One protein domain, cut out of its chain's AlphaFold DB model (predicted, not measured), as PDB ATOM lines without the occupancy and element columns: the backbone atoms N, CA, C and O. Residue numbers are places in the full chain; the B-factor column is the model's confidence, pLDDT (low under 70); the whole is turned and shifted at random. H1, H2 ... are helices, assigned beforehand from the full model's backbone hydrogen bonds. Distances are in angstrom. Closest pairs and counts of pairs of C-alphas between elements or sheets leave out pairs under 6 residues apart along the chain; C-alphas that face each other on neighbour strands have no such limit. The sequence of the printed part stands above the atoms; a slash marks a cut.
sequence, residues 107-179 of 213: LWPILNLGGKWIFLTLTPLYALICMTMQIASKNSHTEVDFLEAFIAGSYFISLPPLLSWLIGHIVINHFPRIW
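Overview. This is residues 107 to 179 of the 213 residues of an uncharacterized protein of Pseudomonas syringae (UniProt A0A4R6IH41). This is a long, thin helical hairpin: the long helix H1 forms one side, and after the turn at residues 138 to 145 the second side folds back along it as two shorter helices, H2 and then H3, one after the other. The tiny helix H4 lies at the end far from that turn. The printed part has 73 residues with four named helices, in the order H1, H2, H3, H4, and no named strand; the class is all helix. The whole is a rod of 58 by 15 by 13 A, only just loose, close to extended, with a radius of gyration of the C-alphas of 16.6 A.

Arrangement. H1, residues 107 to 137, has a kink of 25 degrees near residue 117. With residues 122 to 134 alone it touches H2, residues 146 to 157; the closest C-alphas are those of Cys 130 and Phe 146, 5.8 A apart. H1 and H2 form a helical hairpin, running opposite ways at a shallow tilt of 27 degrees. With residues 108 to 119 alone H1 touches H3, residues 159 to 174, and the closest C-alphas, those of Asn 112 and Gly 168, are 4.4 A apart. H1 and H3 run opposite ways at a shallow tilt of 25 degrees. H2 and H3 meet only through their link. H4, residues 176 to 179, and H3 only just touch, and only at the corner, with 3 pairs of C-alphas within 8 A; the closest are those of Ile 172 and Trp 179, 6.3 A apart. Every O i to N i+4 pair is within hydrogen-bond range in H3, 26 of 27 in H1 and 7 of 8 in H2, while H4 is too short for such a pair.

Along the chain. H1 begins at C-alpha 107 (28.743, -15.340, -55.160) and ends at C-alpha 137 (14.175, -19.465, -15.869), 42.1 A away. H2 measures 15.5 A, H3 22.0 A and H4 5.6 A, ending at C-alpha 179 (26.911, -20.507, -61.718).

Size, cuts and confidence. The C-alphas of Asn 139 and Arg 177 are the two farthest apart, 57.7 A. The printed part has no cut and no long link. Mean pLDDT of the printed part is 87.4; residue 141 alone is under 70.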
ATOM      1  N   LEU A 107      29.833 -15.324 -56.141       89.62
ATOM      2  CA  LEU A 107      28.743 -15.340 -55.160       89.62
ATOM      3  C   LEU A 107      28.279 -16.752 -54.772       89.62
ATOM      4  O   LEU A 107      28.024 -16.982 -53.598       89.62
ATOM      5  N   TRP A 108      28.177 -17.696 -55.706       89.69
ATOM      6  CA  TRP A 108      27.632 -19.031 -55.420       89.69
ATOM      7  C   TRP A 108      28.479 -19.866 -54.448       89.69
ATOM      8  O   TRP A 108      27.920 -20.372 -53.476       89.69
ATOM      9  N   PRO A 109      29.809 -20.005 -54.626       87.88
ATOM     10  CA  PRO A 109      30.645 -20.707 -53.661       87.88
ATOM     11  C   PRO A 109      30.720 -19.956 -52.333       87.88
ATOM     12  O   PRO A 109      30.778 -20.610 -51.298       87.88
ATOM     13  N   ILE A 110      30.655 -18.616 -52.333       88.88
ATOM     14  CA  ILE A 110      30.559 -17.828 -51.095       88.88
ATOM     15  C   ILE A 110      29.252 -18.145 -50.363       88.88
ATOM     16  O   ILE A 110      29.276 -18.356 -49.157       88.88
ATOM     17  N   LEU A 111      28.129 -18.226 -51.078       90.19
ATOM     18  CA  LEU A 111      26.826 -18.558 -50.509       90.19
ATOM     19  C   LEU A 111      26.803 -19.984 -49.945       90.19
ATOM     20  O   LEU A 111      26.360 -20.194 -48.823       90.19
ATOM     21  N   ASN A 112      27.336 -20.954 -50.691       90.00
ATOM     22  CA  ASN A 112      27.390 -22.354 -50.275       90.00
ATOM     23  C   ASN A 112      28.314 -22.558 -49.060       90.00
ATOM     24  O   ASN A 112      27.927 -23.178 -48.071       90.00
ATOM     25  N   LEU A 113      29.535 -22.020 -49.122       91.69
ATOM     26  CA  LEU A 113      30.525 -22.159 -48.056       91.69
ATOM     27  C   LEU A 113      30.114 -21.340 -46.827       91.69
ATOM     28  O   LEU A 113      30.114 -21.860 -45.715       91.69
ATOM     29  N   GLY A 114      29.716 -20.086 -47.036       90.94
ATOM     30  CA  GLY A 114      29.239 -19.188 -45.989       90.94
ATOM     31  C   GLY A 114      28.001 -19.739 -45.295       90.94
ATOM     32  O   GLY A 114      28.015 -19.867 -44.078       90.94
ATOM     33  N   GLY A 115      26.979 -20.155 -46.047       91.06
ATOM     34  CA  GLY A 115      25.762 -20.752 -45.493       91.06
ATOM     35  C   GLY A 115      26.049 -21.974 -44.622       91.06
ATOM     36  O   GLY A 115      25.560 -22.049 -43.496       91.06
ATOM     37  N   LYS A 116      26.916 -22.884 -45.091       91.44
ATOM     38  CA  LYS A 116      27.333 -24.071 -44.328       91.44
ATOM     39  C   LYS A 116      28.007 -23.702 -43.007       91.44
ATOM     40  O   LYS A 116      27.637 -24.237 -41.965       91.44
ATOM     41  N   TRP A 117      28.999 -22.811 -43.040       92.38
ATOM     42  CA  TRP A 117      29.744 -22.442 -41.834       92.38
ATOM     43  C   TRP A 117      28.914 -21.603 -40.872       92.38
ATOM     44  O   TRP A 117      28.982 -21.846 -39.675       92.38
ATOM     45  N   ILE A 118      28.101 -20.674 -41.377       92.38
ATOM     46  CA  ILE A 118      27.189 -19.871 -40.554       92.38
ATOM     47  C   ILE A 118      26.174 -20.782 -39.868       92.38
ATOM     48  O   ILE A 118      25.982 -20.671 -38.665       92.38
ATOM     49  N   PHE A 119      25.557 -21.720 -40.592       92.44
ATOM     50  CA  PHE A 119      24.625 -22.671 -39.988       92.44
ATOM     51  C   PHE A 119      25.300 -23.522 -38.904       92.44
ATOM     52  O   PHE A 119      24.744 -23.691 -37.816       92.44
ATOM     53  N   LEU A 120      26.506 -24.026 -39.190       91.69
ATOM     54  CA  LEU A 120      27.249 -24.904 -38.290       91.69
ATOM     55  C   LEU A 120      27.736 -24.189 -37.024       91.69
ATOM     56  O   LEU A 120      27.843 -24.838 -35.992       91.69
ATOM     57  N   THR A 121      28.030 -22.887 -37.074       92.19
ATOM     58  CA  THR A 121      28.479 -22.126 -35.896       92.19
ATOM     59  C   THR A 121      27.325 -21.484 -35.133       92.19
ATOM     60  O   THR A 121      27.310 -21.518 -33.904       92.19
ATOM     61  N   LEU A 122      26.337 -20.929 -35.835       91.25
ATOM     62  CA  LEU A 122      25.255 -20.154 -35.230       91.25
ATOM     63  C   LEU A 122      24.220 -21.042 -34.531       91.25
ATOM     64  O   LEU A 122      23.751 -20.693 -33.452       91.25
ATOM     65  N   THR A 123      23.898 -22.206 -35.101       90.44
ATOM     66  CA  THR A 123      22.925 -23.145 -34.513       90.44
ATOM     67  C   THR A 123      23.358 -23.682 -33.141       90.44
ATOM     68  O   THR A 123      22.564 -23.585 -32.205       90.44
ATOM     69  N   PRO A 124      24.587 -24.210 -32.945       91.50
ATOM     70  CA  PRO A 124      25.015 -24.652 -31.618       91.50
ATOM     71  C   PRO A 124      25.196 -23.482 -30.648       91.50
ATOM     72  O   PRO A 124      24.866 -23.623 -29.474       91.50
ATOM     73  N   LEU A 125      25.654 -22.316 -31.119       92.94
ATOM     74  CA  LEU A 125      25.734 -21.118 -30.282       92.94
ATOM     75  C   LEU A 125      24.347 -20.720 -29.754       92.94
ATOM     76  O   LEU A 125      24.199 -20.422 -28.571       92.94
ATOM     77  N   TYR A 126      23.325 -20.769 -30.607       91.62
ATOM     78  CA  TYR A 126      21.948 -20.498 -30.212       91.62
ATOM     79  C   TYR A 126      21.404 -21.547 -29.233       91.62
ATOM     80  O   TYR A 126      20.794 -21.187 -28.229       91.62
ATOM     81  N   ALA A 127      21.699 -22.832 -29.451       91.56
ATOM     82  CA  ALA A 127      21.327 -23.890 -28.511       91.56
ATOM     83  C   ALA A 127      21.921 -23.660 -27.107       91.56
ATOM     84  O   ALA A 127      21.239 -23.890 -26.109       91.56
ATOM     85  N   LEU A 128      23.159 -23.155 -27.012       92.69
ATOM     86  CA  LEU A 128      23.764 -22.789 -25.726       92.69
ATOM     87  C   LEU A 128      23.012 -21.643 -25.038       92.69
ATOM     88  O   LEU A 128      22.803 -21.702 -23.829       92.69
ATOM     89  N   ILE A 129      22.561 -20.636 -25.793       90.88
ATOM     90  CA  ILE A 129      21.750 -19.529 -25.258       90.88
ATOM     91  C   ILE A 129      20.406 -20.051 -24.728       90.88
ATOM     92  O   ILE A 129      19.975 -19.663 -23.646       90.88
ATOM     93  N   CYS A 130      19.756 -20.972 -25.443       88.94
ATOM     94  CA  CYS A 130      18.525 -21.602 -24.961       88.94
ATOM     95  C   CYS A 130      18.761 -22.413 -23.676       88.94
ATOM     96  O   CYS A 130      17.937 -22.364 -22.764       88.94
ATOM     97  N   MET A 131      19.893 -23.121 -23.567       89.31
ATOM     98  CA  MET A 131      20.243 -23.851 -22.341       89.31
ATOM     99  C   MET A 131      20.460 -22.918 -21.146       89.31
ATOM    100  O   MET A 131      19.948 -23.188 -20.059       89.31
ATOM    101  N   THR A 132      21.192 -21.813 -21.318       88.00
ATOM    102  CA  THR A 132      21.406 -20.855 -20.220       88.00
ATOM    103  C   THR A 132      20.104 -20.171 -19.808       88.00
ATOM    104  O   THR A 132      19.877 -19.960 -18.616       88.00
ATOM    105  N   MET A 133      19.216 -19.896 -20.767       87.12
ATOM    106  CA  MET A 133      17.896 -19.324 -20.512       87.12
ATOM    107  C   MET A 133      16.999 -20.268 -19.702       87.12
ATOM    108  O   MET A 133      16.369 -19.820 -18.747       87.12
ATOM    109  N   GLN A 134      17.010 -21.571 -19.996       86.56
ATOM    110  CA  GLN A 134      16.281 -22.568 -19.204       86.56
ATOM    111  C   GLN A 134      16.801 -22.642 -17.758       86.56
ATOM    112  O   GLN A 134      16.014 -22.680 -16.813       86.56
ATOM    113  N   ILE A 135      18.125 -22.637 -17.564       86.50
ATOM    114  CA  ILE A 135      18.732 -22.669 -16.221       86.50
ATOM    115  C   ILE A 135      18.337 -21.425 -15.414       86.50
ATOM    116  O   ILE A 135      17.999 -21.545 -14.238       86.50
ATOM    117  N   ALA A 136      18.355 -20.244 -16.038       84.75
ATOM    118  CA  ALA A 136      17.970 -18.991 -15.390       84.75
ATOM    119  C   ALA A 136      16.462 -18.919 -15.086       84.75
ATOM    120  O   ALA A 136      16.060 -18.372 -14.059       84.75
ATOM    121  N   SER A 137      15.636 -19.493 -15.964       85.44
ATOM    122  CA  SER A 137      14.175 -19.465 -15.869       85.44
ATOM    123  C   SER A 137      13.620 -20.322 -14.724       85.44
ATOM    124  O   SER A 137      12.613 -19.926 -14.138       85.44
ATOM    125  N   LYS A 138      14.307 -21.405 -14.323       78.62
ATOM    126  CA  LYS A 138      13.884 -22.306 -13.225       78.62
ATOM    127  C   LYS A 138      13.543 -21.611 -11.901       78.62
ATOM    128  O   LYS A 138      12.778 -22.152 -11.117       78.62
ATOM    129  N   ASN A 139      14.126 -20.441 -11.634       72.31
ATOM    130  CA  ASN A 139      13.902 -19.683 -10.397       72.31
ATOM    131  C   ASN A 139      12.944 -18.492 -10.587       72.31
ATOM    132  O   ASN A 139      12.806 -17.661  -9.690       72.31
ATOM    133  N   SER A 140      12.331 -18.360 -11.763       75.56
ATOM    134  CA  SER A 140      11.471 -17.239 -12.144       75.56
ATOM    135  C   SER A 140      10.030 -17.701 -12.360       75.56
ATOM    136  O   SER A 140       9.776 -18.868 -12.619       75.56
ATOM    137  N   HIS A 141       9.072 -16.772 -12.305       67.62
ATOM    138  CA  HIS A 141       7.648 -17.064 -12.528       67.62
ATOM    139  C   HIS A 141       7.321 -17.453 -13.989       67.62
ATOM    140  O   HIS A 141       6.208 -17.878 -14.289       67.62
ATOM    141  N   THR A 142       8.267 -17.279 -14.916       74.06
ATOM    142  CA  THR A 142       8.075 -17.598 -16.337       74.06
ATOM    143  C   THR A 142       8.957 -18.793 -16.661       74.06
ATOM    144  O   THR A 142      10.150 -18.626 -16.926       74.06
ATOM    145  N   GLU A 143       8.393 -19.996 -16.580       75.12
ATOM    146  CA  GLU A 143       9.078 -21.214 -17.010       75.12
ATOM    147  C   GLU A 143       9.207 -21.198 -18.537       75.12
ATOM    148  O   GLU A 143       8.225 -21.044 -19.260       75.12
ATOM    149  N   VAL A 144      10.443 -21.276 -19.024       81.19
ATOM    150  CA  VAL A 144      10.772 -21.294 -20.447       81.19
ATOM    151  C   VAL A 144      11.344 -22.661 -20.767       81.19
ATOM    152  O   VAL A 144      12.468 -22.992 -20.370       81.19
ATOM    153  N   ASP A 145      10.578 -23.442 -21.518       86.94
ATOM    154  CA  ASP A 145      11.024 -24.743 -21.987       86.94
ATOM    155  C   ASP A 145      12.074 -24.598 -23.087       86.94
ATOM    156  O   ASP A 145      11.919 -23.851 -24.057       86.94
ATOM    157  N   PHE A 146      13.157 -25.370 -22.960       87.75
ATOM    158  CA  PHE A 146      14.260 -25.352 -23.918       87.75
ATOM    159  C   PHE A 146      13.788 -25.651 -25.342       87.75
ATOM    160  O   PHE A 146      14.183 -24.950 -26.269       87.75
ATOM    161  N   LEU A 147      12.951 -26.681 -25.524       88.62
ATOM    162  CA  LEU A 147      12.481 -27.072 -26.852       88.62
ATOM    163  C   LEU A 147      11.593 -25.998 -27.476       88.62
ATOM    164  O   LEU A 147      11.739 -25.721 -28.662       88.62
ATOM    165  N   GLU A 148      10.723 -25.366 -26.690       87.06
ATOM    166  CA  GLU A 148       9.851 -24.297 -27.175       87.06
ATOM    167  C   GLU A 148      10.671 -23.071 -27.597       87.06
ATOM    168  O   GLU A 148      10.548 -22.605 -28.733       87.06
ATOM    169  N   ALA A 149      11.589 -22.617 -26.739       86.00
ATOM    170  CA  ALA A 149      12.484 -21.505 -27.048       86.00
ATOM    171  C   ALA A 149      13.377 -21.811 -28.261       86.00
ATOM    172  O   ALA A 149      13.527 -20.976 -29.155       86.00
ATOM    173  N   PHE A 150      13.933 -23.023 -28.325       89.44
ATOM    174  CA  PHE A 150      14.807 -23.445 -29.411       89.44
ATOM    175  C   PHE A 150      14.060 -23.531 -30.745       89.44
ATOM    176  O   PHE A 150      14.552 -23.025 -31.753       89.44
ATOM    177  N   ILE A 151      12.864 -24.125 -30.780       88.19
ATOM    178  CA  ILE A 151      12.052 -24.211 -32.003       88.19
ATOM    179  C   ILE A 151      11.644 -22.807 -32.464       88.19
ATOM    180  O   ILE A 151      11.813 -22.485 -33.642       88.19
ATOM    181  N   ALA A 152      11.191 -21.951 -31.543       86.31
ATOM    182  CA  ALA A 152      10.744 -20.600 -31.867       86.31
ATOM    183  C   ALA A 152      11.854 -19.746 -32.504       86.31
ATOM    184  O   ALA A 152      11.628 -19.111 -33.538       86.31
ATOM    185  N   GLY A 153      13.069 -19.742 -31.945       85.25
ATOM    186  CA  GLY A 153      14.154 -18.929 -32.507       85.25
ATOM    187  C   GLY A 153      14.976 -19.609 -33.600       85.25
ATOM    188  O   GLY A 153      15.503 -18.912 -34.473       85.25
ATOM    189  N   SER A 154      15.047 -20.944 -33.639       86.12
ATOM    190  CA  SER A 154      15.771 -21.657 -34.709       86.12
ATOM    191  C   SER A 154      15.156 -21.413 -36.087       86.12
ATOM    192  O   SER A 154      15.890 -21.354 -37.077       86.12
ATOM    193  N   TYR A 155      13.843 -21.172 -36.166       85.88
ATOM    194  CA  TYR A 155      13.190 -20.793 -37.417       85.88
ATOM    195  C   TYR A 155      13.778 -19.508 -38.018       85.88
ATOM    196  O   TYR A 155      14.043 -19.446 -39.214       85.88
ATOM    197  N   PHE A 156      14.053 -18.487 -37.204       86.25
ATOM    198  CA  PHE A 156      14.595 -17.218 -37.702       86.25
ATOM    199  C   PHE A 156      16.112 -17.253 -37.892       86.25
ATOM    200  O   PHE A 156      16.642 -16.619 -38.804       86.25
ATOM    201  N   ILE A 157      16.810 -17.995 -37.037       87.19
ATOM    202  CA  ILE A 157      18.272 -17.972 -36.954       87.19
ATOM    203  C   ILE A 157      18.903 -19.005 -37.896       87.19
ATOM    204  O   ILE A 157      19.863 -18.699 -38.603       87.19
ATOM    205  N   SER A 158      18.362 -20.222 -37.934       87.38
ATOM    206  CA  SER A 158      18.975 -21.361 -38.623       87.38
ATOM    207  C   SER A 158      18.378 -21.627 -40.009       87.38
ATOM    208  O   SER A 158      19.093 -22.113 -40.889       87.38
ATOM    209  N   LEU A 159      17.109 -21.275 -40.250       88.81
ATOM    210  CA  LEU A 159      16.452 -21.509 -41.543       88.81
ATOM    211  C   LEU A 159      17.091 -20.717 -42.704       88.81
ATOM    212  O   LEU A 159      17.369 -21.333 -43.736       88.81
ATOM    213  N   PRO A 160      17.387 -19.402 -42.589       90.38
ATOM    214  CA  PRO A 160      17.971 -18.660 -43.708       90.38
ATOM    215  C   PRO A 160      19.367 -19.172 -44.120       90.38
ATOM    216  O   PRO A 160      19.581 -19.391 -45.319       90.38
ATOM    217  N   PRO A 161      20.306 -19.452 -43.187       90.44
ATOM    218  CA  PRO A 161      21.577 -20.095 -43.522       90.44
ATOM    219  C   PRO A 161      21.400 -21.471 -44.172       90.44
ATOM    220  O   PRO A 161      22.075 -21.764 -45.161       90.44
ATOM    221  N   LEU A 162      20.460 -22.287 -43.684       91.12
ATOM    222  CA  LEU A 162      20.198 -23.620 -44.228       91.12
ATOM    223  C   LEU A 162      19.659 -23.566 -45.664       91.12
ATOM    224  O   LEU A 162      20.157 -24.279 -46.538       91.12
ATOM    225  N   LEU A 163      18.708 -22.669 -45.941       91.88
ATOM    226  CA  LEU A 163      18.214 -22.430 -47.299       91.88
ATOM    227  C   LEU A 163      19.330 -21.920 -48.214       91.88
ATOM    228  O   LEU A 163      19.475 -22.407 -49.335       91.88
ATOM    229  N   SER A 164      20.157 -20.987 -47.735       90.69
ATOM    230  CA  SER A 164      21.287 -20.468 -48.515       90.69
ATOM    231  C   SER A 164      22.293 -21.566 -48.884       90.69
ATOM    232  O   SER A 164      22.773 -21.618 -50.020       90.69
ATOM    233  N   TRP A 165      22.546 -22.491 -47.953       93.50
ATOM    234  CA  TRP A 165      23.423 -23.633 -48.159       93.50
ATOM    235  C   TRP A 165      22.828 -24.615 -49.173       93.50
ATOM    236  O   TRP A 165      23.503 -24.982 -50.138       93.50
ATOM    237  N   LEU A 166      21.550 -24.976 -49.021       93.44
ATOM    238  CA  LEU A 166      20.856 -25.888 -49.929       93.44
ATOM    239  C   LEU A 166      20.817 -25.340 -51.364       93.44
ATOM    240  O   LEU A 166      21.190 -26.039 -52.307       93.44
ATOM    241  N   ILE A 167      20.422 -24.076 -51.528       92.19
ATOM    242  CA  ILE A 167      20.352 -23.412 -52.837       92.19
ATOM    243  C   ILE A 167      21.747 -23.342 -53.471       92.19
ATOM    244  O   ILE A 167      21.911 -23.686 -54.643       92.19
ATOM    245  N   GLY A 168      22.765 -22.941 -52.700       89.81
ATOM    246  CA  GLY A 168      24.148 -22.899 -53.171       89.81
ATOM    247  C   GLY A 168      24.645 -24.267 -53.643       89.81
ATOM    248  O   GLY A 168      25.234 -24.372 -54.720       89.81
ATOM    249  N   HIS A 169      24.353 -25.323 -52.884       90.00
ATOM    250  CA  HIS A 169      24.755 -26.689 -53.211       90.00
ATOM    251  C   HIS A 169      24.075 -27.214 -54.485       90.00
ATOM    252  O   HIS A 169      24.743 -27.783 -55.352       90.00
ATOM    253  N   ILE A 170      22.767 -26.979 -54.640       91.44
ATOM    254  CA  ILE A 170      22.007 -27.393 -55.831       91.44
ATOM    255  C   ILE A 170      22.549 -26.697 -57.083       91.44
ATOM    256  O   ILE A 170      22.819 -27.354 -58.090       91.44
ATOM    257  N   VAL A 171      22.747 -25.378 -57.028       89.31
ATOM    258  CA  VAL A 171      23.194 -24.605 -58.196       89.31
ATOM    259  C   VAL A 171      24.612 -24.990 -58.621       89.31
ATOM    260  O   VAL A 171      24.867 -25.132 -59.817       89.31
ATOM    261  N   ILE A 172      25.526 -25.213 -57.671       87.12
ATOM    262  CA  ILE A 172      26.914 -25.584 -57.979       87.12
ATOM    263  C   ILE A 172      26.997 -26.986 -58.594       87.12
ATOM    264  O   ILE A 172      27.705 -27.165 -59.587       87.12
ATOM    265  N   ASN A 173      26.276 -27.962 -58.036       86.56
ATOM    266  CA  ASN A 173      26.415 -29.361 -58.445       86.56
ATOM    267  C   ASN A 173      25.564 -29.716 -59.665       86.56
ATOM    268  O   ASN A 173      26.013 -30.470 -60.525       86.56
ATOM    269  N   HIS A 174      24.338 -29.197 -59.744       86.31
ATOM    270  CA  HIS A 174      23.394 -29.585 -60.791       86.31
ATOM    271  C   HIS A 174      23.423 -28.636 -61.996       86.31
ATOM    272  O   HIS A 174      23.184 -29.057 -63.126       86.31
ATOM    273  N   PHE A 175      23.780 -27.362 -61.786       85.06
ATOM    274  CA  PHE A 175      23.757 -26.338 -62.832       85.06
ATOM    275  C   PHE A 175      25.103 -25.610 -63.003       85.06
ATOM    276  O   PHE A 175      25.171 -24.378 -62.890       85.06
ATOM    277  N   PRO A 176      26.181 -26.325 -63.389       80.12
ATOM    278  CA  PRO A 176      27.503 -25.724 -63.565       80.12
ATOM    279  C   PRO A 176      27.502 -24.565 -64.573       80.12
ATOM    280  O   PRO A 176      28.225 -23.591 -64.390       80.12
ATOM    281  N   ARG A 177      26.637 -24.611 -65.596       79.50
ATOM    282  CA  ARG A 177      26.492 -23.545 -66.606       79.50
ATOM    283  C   ARG A 177      25.836 -22.262 -66.080       79.50
ATOM    284  O   ARG A 177      26.049 -21.205 -66.665       79.50
ATOM    285  N   ILE A 178      25.025 -22.342 -65.022       78.38
ATOM    286  CA  ILE A 178      24.320 -21.179 -64.456       78.38
ATOM    287  C   ILE A 178      25.251 -20.408 -63.519       78.38
ATOM    288  O   ILE A 178      25.307 -19.177 -63.565       78.38
ATOM    289  N   TRP A 179      26.005 -21.128 -62.684       79.56
ATOM    290  CA  TRP A 179      26.911 -20.507 -61.718       79.56
ATOM    291  C   TRP A 179      28.226 -20.056 -62.367       79.56
ATOM    292  O   TRP A 179      28.753 -18.987 -62.038       79.56
TER     293      TRP A 179